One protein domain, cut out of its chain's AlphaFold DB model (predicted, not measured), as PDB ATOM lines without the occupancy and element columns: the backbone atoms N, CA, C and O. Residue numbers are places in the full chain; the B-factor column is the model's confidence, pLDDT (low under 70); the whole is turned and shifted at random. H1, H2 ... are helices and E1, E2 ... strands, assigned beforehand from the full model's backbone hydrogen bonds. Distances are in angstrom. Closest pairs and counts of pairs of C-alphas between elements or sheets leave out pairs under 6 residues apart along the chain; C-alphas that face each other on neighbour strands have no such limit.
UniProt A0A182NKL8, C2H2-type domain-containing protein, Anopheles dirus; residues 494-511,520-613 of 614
ATOM      1  N   CYS A 494     316.634 240.549 292.742       60.19
ATOM      2  CA  CYS A 494     315.540 240.449 291.780       60.19
ATOM      3  C   CYS A 494     314.396 239.643 292.408       60.19
ATOM      4  O   CYS A 494     314.614 238.552 292.950       60.19
ATOM      5  N   GLY A 495     313.172 240.166 292.340       62.03
ATOM      6  CA  GLY A 495     311.992 239.507 292.898       62.03
ATOM      7  C   GLY A 495     310.769 239.633 292.002       62.03
ATOM      8  O   GLY A 495     310.534 240.667 291.382       62.03
ATOM      9  N   VAL A 496     309.983 238.560 291.957       62.12
ATOM     10  CA  VAL A 496     308.767 238.446 291.147       62.12
ATOM     11  C   VAL A 496     307.558 238.815 292.002       62.12
ATOM     12  O   VAL A 496     307.388 238.253 293.087       62.12
ATOM     13  N   GLU A 497     306.696 239.718 291.520       65.62
ATOM     14  CA  GLU A 497     305.385 239.951 292.144       65.62
ATOM     15  C   GLU A 497     304.509 238.699 291.989       65.62
ATOM     16  O   GLU A 497     304.199 238.261 290.882       65.62
ATOM     17  N   THR A 498     304.117 238.094 293.116       60.62
ATOM     18  CA  THR A 498     303.169 236.963 293.138       60.62
ATOM     19  C   THR A 498     301.733 237.436 293.368       60.62
ATOM     20  O   THR A 498     300.778 236.715 293.077       60.62
ATOM     21  N   ALA A 499     301.577 238.669 293.856       61.72
ATOM     22  CA  ALA A 499     300.360 239.470 293.856       61.72
ATOM     23  C   ALA A 499     300.739 240.957 294.052       61.72
ATOM     24  O   ALA A 499     301.826 241.228 294.559       61.72
ATOM     25  N   PRO A 500     299.855 241.923 293.735       67.56
ATOM     26  CA  PRO A 500     300.187 243.347 293.805       67.56
ATOM     27  C   PRO A 500     300.830 243.773 295.135       67.56
ATOM     28  O   PRO A 500     300.210 243.682 296.203       67.56
ATOM     29  N   GLY A 501     302.078 244.241 295.063       61.78
ATOM     30  CA  GLY A 501     302.850 244.762 296.193       61.78
ATOM     31  C   GLY A 501     303.458 243.724 297.147       61.78
ATOM     32  O   GLY A 501     303.928 244.108 298.223       61.78
ATOM     33  N   TYR A 502     303.465 242.428 296.813       68.25
ATOM     34  CA  TYR A 502     304.299 241.440 297.509       68.25
ATOM     35  C   TYR A 502     304.673 240.244 296.632       68.25
ATOM     36  O   TYR A 502     303.963 239.860 295.702       68.25
ATOM     37  N   GLY A 503     305.787 239.603 296.960       73.75
ATOM     38  CA  GLY A 503     306.321 238.562 296.103       73.75
ATOM     39  C   GLY A 503     307.380 237.695 296.750       73.75
ATOM     40  O   GLY A 503     307.557 237.681 297.972       73.75
ATOM     41  N   GLU A 504     308.073 236.967 295.885       71.12
ATOM     42  CA  GLU A 504     309.178 236.090 296.245       71.12
ATOM     43  C   GLU A 504     310.466 236.552 295.547       71.12
ATOM     44  O   GLU A 504     310.440 236.971 294.387       71.12
ATOM     45  N   VAL A 505     311.585 236.548 296.273       63.25
ATOM     46  CA  VAL A 505     312.924 236.836 295.740       63.25
ATOM     47  C   VAL A 505     313.403 235.603 294.984       63.25
ATOM     48  O   VAL A 505     313.520 234.533 295.579       63.25
ATOM     49  N   THR A 506     313.674 235.743 293.686       55.34
ATOM     50  CA  THR A 506     313.894 234.592 292.793       55.34
ATOM     51  C   THR A 506     315.348 234.341 292.412       55.34
ATOM     52  O   THR A 506     315.609 233.271 291.878       55.34
ATOM     53  N   ASN A 507     316.275 235.279 292.674       64.31
ATOM     54  CA  ASN A 507     317.691 235.020 293.006       64.31
ATOM     55  C   ASN A 507     318.494 236.329 293.198       64.31
ATOM     56  O   ASN A 507     317.985 237.438 293.024       64.31
ATOM     57  N   ARG A 508     319.766 236.179 293.592       49.44
ATOM     58  CA  ARG A 508     320.816 237.212 293.559       49.44
ATOM     59  C   ARG A 508     321.548 237.102 292.215       49.44
ATOM     60  O   ARG A 508     322.034 236.017 291.907       49.44
ATOM     61  N   LEU A 509     321.626 238.178 291.431       41.91
ATOM     62  CA  LEU A 509     322.440 238.178 290.207       41.91
ATOM     63  C   LEU A 509     323.944 238.252 290.554       41.91
ATOM     64  O   LEU A 509     324.294 238.845 291.581       41.91
ATOM     65  N   PRO A 510     324.840 237.692 289.720       47.44
ATOM     66  CA  PRO A 510     326.257 238.048 289.733       47.44
ATOM     67  C   PRO A 510     326.465 239.524 289.364       47.44
ATOM     68  O   PRO A 510     325.586 240.162 288.785       47.44
ATOM     69  N   THR A 511     327.653 240.051 289.649       45.62
ATOM     70  CA  THR A 511     328.128 241.315 289.072       45.62
ATOM     71  C   THR A 511     328.151 241.225 287.547       45.62
ATOM     72  O   THR A 511     328.779 240.322 286.995       45.62
ATOM     73  N   ALA A 520     315.099 251.303 284.895       50.38
ATOM     74  CA  ALA A 520     313.673 251.081 285.098       50.38
ATOM     75  C   ALA A 520     313.369 250.395 286.445       50.38
ATOM     76  O   ALA A 520     313.675 249.224 286.652       50.38
ATOM     77  N   LEU A 521     312.674 251.116 287.334       61.75
ATOM     78  CA  LEU A 521     311.898 250.566 288.460       61.75
ATOM     79  C   LEU A 521     312.674 249.708 289.489       61.75
ATOM     80  O   LEU A 521     312.194 248.669 289.953       61.75
ATOM     81  N   MET A 522     313.810 250.220 289.977       66.19
ATOM     82  CA  MET A 522     314.257 249.866 291.332       66.19
ATOM     83  C   MET A 522     313.263 250.430 292.360       66.19
ATOM     84  O   MET A 522     313.140 251.640 292.527       66.19
ATOM     85  N   LYS A 523     312.533 249.545 293.049       76.94
ATOM     86  CA  LYS A 523     311.526 249.884 294.070       76.94
ATOM     87  C   LYS A 523     312.121 249.648 295.476       76.94
ATOM     88  O   LYS A 523     312.820 248.661 295.712       76.94
ATOM     89  N   LYS A 524     311.812 250.535 296.432       82.12
ATOM     90  CA  LYS A 524     312.168 250.410 297.863       82.12
ATOM     91  C   LYS A 524     311.214 249.401 298.525       82.12
ATOM     92  O   LYS A 524     310.014 249.658 298.594       82.12
ATOM     93  N   VAL A 525     311.713 248.244 298.970       85.88
ATOM     94  CA  VAL A 525     310.889 247.125 299.482       85.88
ATOM     95  C   VAL A 525     311.373 246.606 300.831       85.88
ATOM     96  O   VAL A 525     312.548 246.698 301.153       85.88
ATOM     97  N   PHE A 526     310.478 246.001 301.610       85.25
ATOM     98  CA  PHE A 526     310.807 245.326 302.865       85.25
ATOM     99  C   PHE A 526     311.041 243.831 302.604       85.25
ATOM    100  O   PHE A 526     310.107 243.116 302.225       85.25
ATOM    101  N   LYS A 527     312.272 243.351 302.814       85.44
ATOM    102  CA  LYS A 527     312.689 241.953 302.603       85.44
ATOM    103  C   LYS A 527     312.750 241.195 303.931       85.44
ATOM    104  O   LYS A 527     313.253 241.709 304.927       85.44
ATOM    105  N   CYS A 528     312.253 239.959 303.974       87.56
ATOM    106  CA  CYS A 528     312.340 239.146 305.186       87.56
ATOM    107  C   CYS A 528     313.767 238.595 305.391       87.56
ATOM    108  O   CYS A 528     314.358 238.086 304.441       87.56
ATOM    109  N   PRO A 529     314.324 238.619 306.619       82.94
ATOM    110  CA  PRO A 529     315.574 237.917 306.926       82.94
ATOM    111  C   PRO A 529     315.387 236.397 307.094       82.94
ATOM    112  O   PRO A 529     316.369 235.665 307.136       82.94
ATOM    113  N   HIS A 530     314.146 235.912 307.233       80.31
ATOM    114  CA  HIS A 530     313.836 234.516 307.569       80.31
ATOM    115  C   HIS A 530     313.272 233.690 306.400       80.31
ATOM    116  O   HIS A 530     313.041 232.494 306.567       80.31
ATOM    117  N   CYS A 531     313.005 234.302 305.243       84.69
ATOM    118  CA  CYS A 531     312.601 233.612 304.015       84.69
ATOM    119  C   CYS A 531     312.732 234.528 302.785       84.69
ATOM    120  O   CYS A 531     313.050 235.709 302.896       84.69
ATOM    121  N   SER A 532     312.421 233.981 301.613       83.38
ATOM    122  CA  SER A 532     312.380 234.635 300.300       83.38
ATOM    123  C   SER A 532     311.286 235.711 300.128       83.38
ATOM    124  O   SER A 532     311.203 236.323 299.066       83.38
ATOM    125  N   PHE A 533     310.440 235.974 301.132       83.69
ATOM    126  CA  PHE A 533     309.328 236.928 301.027       83.69
ATOM    127  C   PHE A 533     309.783 238.395 301.029       83.69
ATOM    128  O   PHE A 533     310.577 238.823 301.873       83.69
ATOM    129  N   TRP A 534     309.171 239.199 300.157       86.62
ATOM    130  CA  TRP A 534     309.292 240.657 300.154       86.62
ATOM    131  C   TRP A 534     307.917 241.335 300.014       86.62
ATOM    132  O   TRP A 534     306.973 240.756 299.470       86.62
ATOM    133  N   ALA A 535     307.785 242.573 300.501       86.19
ATOM    134  CA  ALA A 535     306.590 243.400 300.307       86.19
ATOM    135  C   ALA A 535     306.929 244.887 300.136       86.19
ATOM    136  O   ALA A 535     307.847 245.391 300.777       86.19
ATOM    137  N   SER A 536     306.151 245.618 299.334       83.75
ATOM    138  CA  SER A 536     306.328 247.069 299.153       83.75
ATOM    139  C   SER A 536     305.881 247.890 300.371       83.75
ATOM    140  O   SER A 536     306.378 248.986 300.598       83.75
ATOM    141  N   THR A 537     304.946 247.376 301.181       84.50
ATOM    142  CA  THR A 537     304.351 248.122 302.304       84.50
ATOM    143  C   THR A 537     304.744 247.555 303.671       84.50
ATOM    144  O   THR A 537     304.533 246.370 303.947       84.50
ATOM    145  N   ALA A 538     305.182 248.425 304.588       84.19
ATOM    146  CA  ALA A 538     305.552 248.069 305.965       84.19
ATOM    147  C   ALA A 538     304.440 247.331 306.743       84.19
ATOM    148  O   ALA A 538     304.722 246.486 307.590       84.19
ATOM    149  N   SER A 539     303.165 247.601 306.442       83.69
ATOM    150  CA  SER A 539     302.013 246.909 307.040       83.69
ATOM    151  C   SER A 539     301.907 245.443 306.591       83.69
ATOM    152  O   SER A 539     301.677 244.553 307.413       83.69
ATOM    153  N   ARG A 540     302.130 245.172 305.298       84.31
ATOM    154  CA  ARG A 540     302.152 243.823 304.713       84.31
ATOM    155  C   ARG A 540     303.353 243.025 305.219       84.31
ATOM    156  O   ARG A 540     303.206 241.833 305.497       84.31
ATOM    157  N   PHE A 541     304.491 243.699 305.394       86.38
ATOM    158  CA  PHE A 541     305.700 243.150 306.003       86.38
ATOM    159  C   PHE A 541     305.521 242.826 307.494       86.38
ATOM    160  O   PHE A 541     305.813 241.708 307.910       86.38
ATOM    161  N   HIS A 542     304.949 243.743 308.286       84.44
ATOM    162  CA  HIS A 542     304.618 243.526 309.700       84.44
ATOM    163  C   HIS A 542     303.778 242.257 309.903       84.44
ATOM    164  O   HIS A 542     304.125 241.410 310.724       84.44
ATOM    165  N   VAL A 543     302.707 242.087 309.117       84.12
ATOM    166  CA  VAL A 543     301.840 240.895 309.172       84.12
ATOM    167  C   VAL A 543     302.612 239.606 308.868       84.12
ATOM    168  O   VAL A 543     302.329 238.574 309.473       84.12
ATOM    169  N   HIS A 544     303.591 239.659 307.964       84.94
ATOM    170  CA  HIS A 544     304.432 238.519 307.609       84.94
ATOM    171  C   HIS A 544     305.472 238.186 308.699       84.94
ATOM    172  O   HIS A 544     305.513 237.054 309.180       84.94
ATOM    173  N   ILE A 545     306.276 239.157 309.149       82.88
ATOM    174  CA  ILE A 545     307.356 238.914 310.123       82.88
ATOM    175  C   ILE A 545     306.823 238.552 311.522       82.88
ATOM    176  O   ILE A 545     307.441 237.765 312.234       82.88
ATOM    177  N   VAL A 546     305.624 239.024 311.894       82.25
ATOM    178  CA  VAL A 546     304.898 238.563 313.097       82.25
ATOM    179  C   VAL A 546     304.533 237.069 313.026       82.25
ATOM    180  O   VAL A 546     304.376 236.434 314.068       82.25
ATOM    181  N   GLY A 547     304.441 236.482 311.828       80.06
ATOM    182  CA  GLY A 547     304.333 235.032 311.646       80.06
ATOM    183  C   GLY A 547     305.618 234.304 312.052       80.06
ATOM    184  O   GLY A 547     305.570 233.408 312.890       80.06
ATOM    185  N   HIS A 548     306.773 234.734 311.530       80.06
ATOM    186  CA  HIS A 548     308.078 234.139 311.859       80.06
ATOM    187  C   HIS A 548     308.442 234.261 313.342       80.06
ATOM    188  O   HIS A 548     308.923 233.303 313.944       80.06
ATOM    189  N   LEU A 549     308.187 235.425 313.946       72.75
ATOM    190  CA  LEU A 549     308.555 235.694 315.337       72.75
ATOM    191  C   LEU A 549     307.818 234.804 316.350       72.75
ATOM    192  O   LEU A 549     308.254 234.735 317.495       72.75
ATOM    193  N   ASN A 550     306.693 234.176 315.972       69.00
ATOM    194  CA  ASN A 550     305.825 233.333 316.815       69.00
ATOM    195  C   ASN A 550     305.333 233.958 318.140       69.00
ATOM    196  O   ASN A 550     304.573 233.330 318.883       69.00
ATOM    197  N   LYS A 551     305.700 235.213 318.423       70.44
ATOM    198  CA  LYS A 551     305.238 235.970 319.581       70.44
ATOM    199  C   LYS A 551     303.729 236.167 319.485       70.44
ATOM    200  O   LYS A 551     303.201 236.630 318.473       70.44
ATOM    201  N   LYS A 552     303.053 235.841 320.584       78.38
ATOM    202  CA  LYS A 552     301.618 236.038 320.795       78.38
ATOM    203  C   LYS A 552     301.445 237.163 321.819       78.38
ATOM    204  O   LYS A 552     301.283 236.868 323.009       78.38
ATOM    205  N   PRO A 553     301.564 238.438 321.390       77.88
ATOM    206  CA  PRO A 553     301.555 239.585 322.288       77.88
ATOM    207  C   PRO A 553     300.147 239.937 322.774       77.88
ATOM    208  O   PRO A 553     300.030 240.786 323.644       77.88
ATOM    209  N   PHE A 554     299.093 239.330 322.213       83.94
ATOM    210  CA  PHE A 554     297.713 239.510 322.660       83.94
ATOM    211  C   PHE A 554     297.218 238.262 323.386       83.94
ATOM    212  O   PHE A 554     297.342 237.153 322.854       83.94
ATOM    213  N   GLU A 555     296.571 238.442 324.536       88.75
ATOM    214  CA  GLU A 555     295.921 237.353 325.270       88.75
ATOM    215  C   GLU A 555     294.561 237.734 325.859       88.75
ATOM    216  O   GLU A 555     294.191 238.909 325.945       88.75
ATOM    217  N   CYS A 556     293.783 236.712 326.205       91.69
ATOM    218  CA  CYS A 556     292.487 236.838 326.859       91.69
ATOM    219  C   CYS A 556     292.683 237.006 328.373       91.69
ATOM    220  O   CYS A 556     293.308 236.160 329.001       91.69
ATOM    221  N   SER A 557     292.109 238.042 328.995       87.44
ATOM    222  CA  SER A 557     292.331 238.296 330.432       87.44
ATOM    223  C   SER A 557     291.763 237.228 331.382       87.44
ATOM    224  O   SER A 557     291.989 237.321 332.583       87.44
ATOM    225  N   LEU A 558     290.990 236.255 330.877       85.12
ATOM    226  CA  LEU A 558     290.317 235.215 331.670       85.12
ATOM    227  C   LEU A 558     290.673 233.774 331.253       85.12
ATOM    228  O   LEU A 558     290.130 232.829 331.820       85.12
ATOM    229  N   CYS A 559     291.572 233.570 330.282       87.75
ATOM    230  CA  CYS A 559     292.171 232.255 330.017       87.75
ATOM    231  C   CYS A 559     293.472 232.367 329.208       87.75
ATOM    232  O   CYS A 559     293.671 233.327 328.470       87.75
ATOM    233  N   ALA A 560     294.318 231.333 329.257       86.38
ATOM    234  CA  ALA A 560     295.618 231.270 328.574       86.38
ATOM    235  C   ALA A 560     295.563 231.222 327.022       86.38
ATOM    236  O   ALA A 560     296.488 230.737 326.367       86.38
ATOM    237  N   TYR A 561     294.484 231.699 326.391       86.88
ATOM    238  CA  TYR A 561     294.404 231.826 324.941       86.88
ATOM    239  C   TYR A 561     295.157 233.072 324.458       86.88
ATOM    240  O   TYR A 561     294.713 234.206 324.660       86.88
ATOM    241  N   ARG A 562     296.278 232.838 323.769       88.94
ATOM    242  CA  ARG A 562     297.147 233.870 323.187       88.94
ATOM    243  C   ARG A 562     297.154 233.787 321.657       88.94
ATOM    244  O   ARG A 562     297.169 232.687 321.101       88.94
ATOM    245  N   SER A 563     297.198 234.931 320.972       86.31
ATOM    246  CA  SER A 563     297.282 235.029 319.505       86.31
ATOM    247  C   SER A 563     298.235 236.143 319.057       86.31
ATOM    248  O   SER A 563     298.534 237.088 319.789       86.31
ATOM    249  N   ASN A 564     298.688 236.036 317.810       82.56
ATOM    250  CA  ASN A 564     299.511 237.021 317.120       82.56
ATOM    251  C   ASN A 564     298.711 238.303 316.794       82.56
ATOM    252  O   ASN A 564     299.312 239.356 316.579       82.56
ATOM    253  N   TRP A 565     297.367 238.254 316.781       83.88
ATOM    254  CA  TRP A 565     296.508 239.383 316.400       83.88
ATOM    255  C   TRP A 565     295.371 239.686 317.396       83.88
ATOM    256  O   TRP A 565     294.615 238.805 317.803       83.88
ATOM    257  N   ARG A 566     295.159 240.983 317.692       84.94
ATOM    258  CA  ARG A 566     294.067 241.496 318.553       84.94
ATOM    259  C   ARG A 566     292.682 240.969 318.155       84.94
ATOM    260  O   ARG A 566     291.862 240.687 319.026       84.94
ATOM    261  N   TRP A 567     292.414 240.857 316.852       87.88
ATOM    262  CA  TRP A 567     291.096 240.476 316.341       87.88
ATOM    263  C   TRP A 567     290.747 239.007 316.621       87.88
ATOM    264  O   TRP A 567     289.568 238.710 316.822       87.88
ATOM    265  N   ASP A 568     291.741 238.116 316.726       89.75
ATOM    266  CA  ASP A 568     291.518 236.737 317.168       89.75
ATOM    267  C   ASP A 568     291.107 236.686 318.632       89.75
ATOM    268  O   ASP A 568     290.168 235.969 318.951       89.75
ATOM    269  N   ILE A 569     291.732 237.476 319.515       91.56
ATOM    270  CA  ILE A 569     291.312 237.524 320.923       91.56
ATOM    271  C   ILE A 569     289.895 238.100 321.030       91.56
ATOM    272  O   ILE A 569     289.050 237.520 321.701       91.56
ATOM    273  N   THR A 570     289.566 239.170 320.295       90.44
ATOM    274  CA  THR A 570     288.187 239.700 320.259       90.44
ATOM    275  C   THR A 570     287.175 238.671 319.735       90.44
ATOM    276  O   THR A 570     286.055 238.590 320.243       90.44
ATOM    277  N   LYS A 571     287.545 237.861 318.735       91.56
ATOM    278  CA  LYS A 571     286.714 236.764 318.212       91.56
ATOM    279  C   LYS A 571     286.598 235.610 319.214       91.56
ATOM    280  O   LYS A 571     285.503 235.095 319.403       91.56
ATOM    281  N   HIS A 572     287.697 235.232 319.860       91.19
ATOM    282  CA  HIS A 572     287.752 234.229 320.919       91.19
ATOM    283  C   HIS A 572     286.829 234.621 322.071       91.19
ATOM    284  O   HIS A 572     285.954 233.833 322.408       91.19
ATOM    285  N   ILE A 573     286.946 235.849 322.593       90.38
ATOM    286  CA  ILE A 573     286.084 236.377 323.658       90.38
ATOM    287  C   ILE A 573     284.618 236.245 323.238       90.38
ATOM    288  O   ILE A 573     283.854 235.590 323.932       90.38
ATOM    289  N   ARG A 574     284.238 236.746 322.053       90.12
ATOM    290  CA  ARG A 574     282.854 236.666 321.537       90.12
ATOM    291  C   ARG A 574     282.316 235.246 321.324       90.12
ATOM    292  O   ARG A 574     281.105 235.070 321.300       90.12
ATOM    293  N   LEU A 575     283.178 234.253 321.107       90.25
ATOM    294  CA  LEU A 575     282.777 232.846 320.989       90.25
ATOM    295  C   LEU A 575     282.753 232.148 322.354       90.25
ATOM    296  O   LEU A 575     281.914 231.279 322.582       90.25
ATOM    297  N   LYS A 576     283.637 232.550 323.271       86.81
ATOM    298  CA  LYS A 576     283.645 232.096 324.657       86.81
ATOM    299  C   LYS A 576     282.466 232.656 325.445       86.81
ATOM    300  O   LYS A 576     281.834 231.867 326.121       86.81
ATOM    301  N   THR A 577     282.062 233.918 325.282       87.38
ATOM    302  CA  THR A 577     280.876 234.500 325.953       87.38
ATOM    303  C   THR A 577     279.560 233.775 325.669       87.38
ATOM    304  O   THR A 577     278.613 233.924 326.438       87.38
ATOM    305  N   ILE A 578     279.485 233.026 324.564       85.81
ATOM    306  CA  ILE A 578     278.318 232.223 324.163       85.81
ATOM    307  C   ILE A 578     278.311 230.851 324.865       85.81
ATOM    308  O   ILE A 578     277.253 230.246 325.000       85.81
ATOM    309  N   ARG A 579     279.475 230.360 325.312       84.56
ATOM    310  CA  ARG A 579     279.635 229.081 326.029       84.56
ATOM    311  C   ARG A 579     279.753 229.287 327.540       84.56
ATOM    312  O   ARG A 579     279.018 228.683 328.307       84.56
ATOM    313  N   ASP A 580     280.632 230.202 327.930       80.25
ATOM    314  CA  ASP A 580     281.035 230.491 329.299       80.25
ATOM    315  C   ASP A 580     280.685 231.960 329.612       80.25
ATOM    316  O   ASP A 580     281.384 232.879 329.160       80.25
ATOM    317  N   PRO A 581     279.621 232.247 330.387       78.06
ATOM    318  CA  PRO A 581     279.203 233.622 330.663       78.06
ATOM    319  C   PRO A 581     280.231 234.418 331.487       78.06
ATOM    320  O   PRO A 581     280.175 235.645 331.482       78.06
ATOM    321  N   SER A 582     281.199 233.751 332.126       77.06
ATOM    322  CA  SER A 582     282.359 234.380 332.775       77.06
ATOM    323  C   SER A 582     283.188 235.235 331.813       77.06
ATOM    324  O   SER A 582     283.674 236.298 332.191       77.06
ATOM    325  N   HIS A 583     283.290 234.843 330.539       79.12
ATOM    326  CA  HIS A 583     284.097 235.560 329.549       79.12
ATOM    327  C   HIS A 583     283.486 236.901 329.103       79.12
ATOM    328  O   HIS A 583     284.085 237.594 328.283       79.12
ATOM    329  N   LYS A 584     282.318 237.308 329.632       77.56
ATOM    330  CA  LYS A 584     281.692 238.612 329.323       77.56
ATOM    331  C   LYS A 584     282.568 239.795 329.740       77.56
ATOM    332  O   LYS A 584     282.561 240.810 329.053       77.56
ATOM    333  N   ASN A 585     283.361 239.618 330.797       81.75
ATOM    334  CA  ASN A 585     284.279 240.630 331.319       81.75
ATOM    335  C   ASN A 585     285.723 240.433 330.809       81.75
ATOM    336  O   ASN A 585     286.645 241.066 331.318       81.75
ATOM    337  N   ALA A 586     285.951 239.549 329.827       84.75
ATOM    338  CA  ALA A 586     287.288 239.305 329.294       84.75
ATOM    339  C   ALA A 586     287.782 240.492 328.451       84.75
ATOM    340  O   ALA A 586     287.186 240.846 327.430       84.75
ATOM    341  N   GLY A 587     288.909 241.072 328.854       85.12
ATOM    342  CA  GLY A 587     289.655 242.058 328.081       85.12
ATOM    343  C   GLY A 587     290.639 241.409 327.106       85.12
ATOM    344  O   GLY A 587     291.019 240.245 327.252       85.12
ATOM    345  N   VAL A 588     291.092 242.189 326.118       88.25
ATOM    346  CA  VAL A 588     292.274 241.839 325.316       88.25
ATOM    347  C   VAL A 588     293.494 242.507 325.937       88.25
ATOM    348  O   VAL A 588     293.720 243.701 325.708       88.25
ATOM    349  N   LEU A 589     294.274 241.733 326.689       85.00
ATOM    350  CA  LEU A 589     295.561 242.169 327.217       85.00
ATOM    351  C   LEU A 589     296.600 242.249 326.088       85.00
ATOM    352  O   LEU A 589     296.456 241.616 325.035       85.00
ATOM    353  N   MET A 590     297.633 243.062 326.307       83.94
ATOM    354  CA  MET A 590     298.809 243.165 325.446       83.94
ATOM    355  C   MET A 590     300.051 243.033 326.330       83.94
ATOM    356  O   MET A 590     300.318 243.929 327.122       83.94
ATOM    357  N   ASN A 591     300.776 241.920 326.217       73.00
ATOM    358  CA  ASN A 591     301.939 241.623 327.066       73.00
ATOM    359  C   ASN A 591     303.219 242.303 326.570       73.00
ATOM    360  O   ASN A 591     304.058 242.694 327.374       73.00
ATOM    361  N   ASP A 592     303.359 242.445 325.250       66.00
ATOM    362  CA  ASP A 592     304.537 243.035 324.624       66.00
ATOM    363  C   ASP A 592     304.168 244.385 323.997       66.00
ATOM    364  O   ASP A 592     303.275 244.460 323.143       66.00
ATOM    365  N   GLU A 593     304.955 245.431 324.263       62.66
ATOM    366  CA  GLU A 593     304.855 246.710 323.540       62.66
ATOM    367  C   GLU A 593     305.082 246.570 322.023       62.66
ATOM    368  O   GLU A 593     304.713 247.451 321.244       62.66
ATOM    369  N   THR A 594     305.611 245.425 321.571       58.88
ATOM    370  CA  THR A 594     305.726 245.063 320.150       58.88
ATOM    371  C   THR A 594     304.384 245.102 319.405       58.88
ATOM    372  O   THR A 594     304.392 245.255 318.177       58.88
ATOM    373  N   GLY A 595     303.261 245.020 320.138       54.72
ATOM    374  CA  GLY A 595     301.891 245.192 319.657       54.72
ATOM    375  C   GLY A 595     301.448 246.644 319.410       54.72
ATOM    376  O   GLY A 595     300.404 246.844 318.775       54.72
ATOM    377  N   ARG A 596     302.216 247.666 319.829       61.38
ATOM    378  CA  ARG A 596     302.066 249.032 319.294       61.38
ATOM    379  C   ARG A 596     302.523 249.037 317.831       61.38
ATOM    380  O   ARG A 596     303.549 248.450 317.476       61.38
ATOM    381  N   ARG A 597     301.773 249.727 316.966       63.12
ATOM    382  CA  ARG A 597     302.020 249.806 315.511       63.12
ATOM    383  C   ARG A 597     303.164 250.762 315.146       63.12
ATOM    384  O   ARG A 597     303.015 251.582 314.248       63.12
ATOM    385  N   ASN A 598     304.306 250.656 315.824       71.12
ATOM    386  CA  ASN A 598     305.513 251.300 315.325       71.12
ATOM    387  C   ASN A 598     306.072 250.474 314.153       71.12
ATOM    388  O   ASN A 598     306.431 249.304 314.335       71.12
ATOM    389  N   TYR A 599     306.117 251.083 312.966       73.81
ATOM    390  CA  TYR A 599     306.674 250.491 311.752       73.81
ATOM    391  C   TYR A 599     308.147 250.863 311.514       73.81
ATOM    392  O   TYR A 599     308.805 250.139 310.773       73.81
ATOM    393  N   THR A 600     308.700 251.900 312.166       77.88
ATOM    394  CA  THR A 600     310.096 252.343 311.941       77.88
ATOM    395  C   THR A 600     311.116 251.266 312.313       77.88
ATOM    396  O   THR A 600     312.151 251.132 311.667       77.88
ATOM    397  N   LYS A 601     310.767 250.382 313.263       77.75
ATOM    398  CA  LYS A 601     311.528 249.167 313.613       77.75
ATOM    399  C   LYS A 601     311.750 248.185 312.449       77.75
ATOM    400  O   LYS A 601     312.516 247.234 312.599       77.75
ATOM    401  N   TYR A 602     311.066 248.383 311.318       78.94
ATOM    402  CA  TYR A 602     311.241 247.610 310.091       78.94
ATOM    403  C   TYR A 602     312.064 248.328 309.013       78.94
ATOM    404  O   TYR A 602     312.354 247.707 307.994       78.94
ATOM    405  N   ASN A 603     312.496 249.575 309.233       79.88
ATOM    406  CA  ASN A 603     313.313 250.317 308.268       79.88
ATOM    407  C   ASN A 603     314.647 249.601 307.985       79.88
ATOM    408  O   ASN A 603     315.074 249.535 306.840       79.88
ATOM    409  N   LYS A 604     315.224 248.927 308.991       82.56
ATOM    410  CA  LYS A 604     316.413 248.062 308.855       82.56
ATOM    411  C   LYS A 604     316.231 246.795 307.997       82.56
ATOM    412  O   LYS A 604     317.162 246.010 307.860       82.56
ATOM    413  N   TYR A 605     315.022 246.537 307.497       83.00
ATOM    414  CA  TYR A 605     314.718 245.450 306.557       83.00
ATOM    415  C   TYR A 605     314.362 245.978 305.160       83.00
ATOM    416  O   TYR A 605     313.875 245.220 304.318       83.00
ATOM    417  N   ILE A 606     314.564 247.275 304.916       85.12
ATOM    418  CA  ILE A 606     314.408 247.873 303.596       85.12
ATOM    419  C   ILE A 606     315.605 247.482 302.724       85.12
ATOM    420  O   ILE A 606     316.753 247.586 303.141       85.12
ATOM    421  N   ALA A 607     315.318 247.061 301.498       82.31
ATOM    422  CA  ALA A 607     316.282 246.840 300.433       82.31
ATOM    423  C   ALA A 607     315.807 247.549 299.156       82.31
ATOM    424  O   ALA A 607     314.604 247.740 298.943       82.31
ATOM    425  N   LEU A 608     316.750 247.913 298.288       79.81
ATOM    426  CA  LEU A 608     316.446 248.285 296.909       79.81
ATOM    427  C   LEU A 608     316.373 247.007 296.072       79.81
ATOM    428  O   LEU A 608     317.255 246.149 296.153       79.81
ATOM    429  N   MET A 609     315.301 246.856 295.298       74.62
ATOM    430  CA  MET A 609     315.065 245.649 294.515       74.62
ATOM    431  C   MET A 609     314.508 246.003 293.140       74.62
ATOM    432  O   MET A 609     313.600 246.829 293.025       74.62
ATOM    433  N   GLN A 610     315.027 245.351 292.103       72.31
ATOM    434  CA  GLN A 610     314.405 245.387 290.784       72.31
ATOM    435  C   GLN A 610     313.197 244.447 290.795       72.31
ATOM    436  O   GLN A 610     313.304 243.281 291.190       72.31
ATOM    437  N   ILE A 611     312.042 244.971 290.388       69.62
ATOM    438  CA  ILE A 611     310.797 244.208 290.278       69.62
ATOM    439  C   ILE A 611     310.400 244.142 288.816       69.62
ATOM    440  O   ILE A 611     310.136 245.164 288.188       69.62
ATOM    441  N   THR A 612     310.314 242.917 288.311       61.66
ATOM    442  CA  THR A 612     309.721 242.610 287.012       61.66
ATOM    443  C   THR A 612     308.275 242.178 287.220       61.66
ATOM    444  O   THR A 612     308.022 241.135 287.837       61.66
ATOM    445  N   ASP A 613     307.343 242.966 286.696       48.12
ATOM    446  CA  ASP A 613     305.935 242.586 286.599       48.12
ATOM    447  C   ASP A 613     305.784 241.459 285.536       48.12
ATOM    448  O   ASP A 613     306.624 241.337 284.638       48.12
TER     449      ASP A 613
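Overview. This is residues 494 to 511 and 520 to 613 of the 614 residues of the protein "C2H2-type domain-containing protein" of Anopheles dirus (UniProt A0A182NKL8). Two small lobes stand end to end in a rod: one is a closed barrel of five short strands, E1, E2, E4, E3 and E8, with H1 and H4 packed on its outside; the other is a sheet, E6, E5, E7, with H2 over one face and the short H3 at the far end. The chain crosses between the lobes twice, through residues 549 to 553 and 591 to 599. The printed part has 112 residues, with E1 E2 E3 E4 H1 E5 E6 H2 H3 E7 H4 E8 in order along it, of mixed class. The barrel is mixed, the sheet antiparallel; the whole is loose, radius of gyration of the C-alphas 18.5 A, spanning 63 by 24 by 19 A.

Along the chain. Find C-alpha 494 at (315.540, 240.449, 291.780), where E1, residues 494 to 499, begins. E2 is 502 to 508, 17.5 A long; after the cut come E3, 522 to 527, and E4, 533 to 535. H1, 538 to 548, runs 15.3 A from C-alpha 538 at (305.552, 248.069, 305.965). Then read E5, 554 to 556, E6, 559 to 563, H2, 566 to 576, 15.3 A, H3, 581 to 585, and E7, 588 to 590. H4, 600 to 605, is joined by a tight link, with 0 residues between them, to E8, 606 to 612, 18.0 A, ending at C-alpha 612 (309.721, 242.610, 287.012).

Arrangement. Start at the hairpin E1 and E2, antiparallel, with N 496 and O 504 2.9 A apart. E2 and E4 are antiparallel, N 503 to O 534 3.0 A; so are the hairpin E3 and E4, N 526 to O 535 2.8 A, and E3 and E8, N 607 to O 525 2.8 A. E8 and E1, parallel, close the ring, N 495 to O 610 3.3 A. H1 is on the barrel, outside it, at a height of 9.2 A, along E4 at 3 degrees on the local plane; the closest C-alphas are those of Ala 535 and Phe 541, 5.8 A. H4 is on the barrel too, C-alphas of Phe 526 and Tyr 605 being 5.4 A apart. In the other sheet, look at the hairpin E5 and E6, N 563 to O 554 2.9 A, and at E5 and E7, N 589 to O 555 2.9 A, both antiparallel. H2 makes two layers with this sheet, a helix on one face, at a height of 8.7 A, over E6 and E5. E6, H2 H3, E7 form a split strand-helix-strand unit, two strands running the same way with E5 between them, its crossover right-handed. H2 and H3 only just touch, with 3 pairs of C-alphas within 8 A, closest Lys 576 and His 583, 6.0 A. In H2 every O i to N i+4 pair is within hydrogen-bond range; in H1 5 of 7, in H3 0 of 1 and in H4 0 of 2, with O i to N i+3 pairs 1 of 2 in H3 and 2 of 3 in H4.

Size, cuts and confidence. The C-alphas of Thr 511 and Pro 581, the two farthest apart, are 64.7 A apart. Residues 512 to 519 are not printed, and C-alphas 511 and 520 lie 17.9 A apart across that cut. Of the links printed whole, E7 to H4 is short and the others are tight. The mean pLDDT of the printed part is 77.0, and 29 residues are under 70, among them 494 to 502, 505 to 511 and 592 to 597.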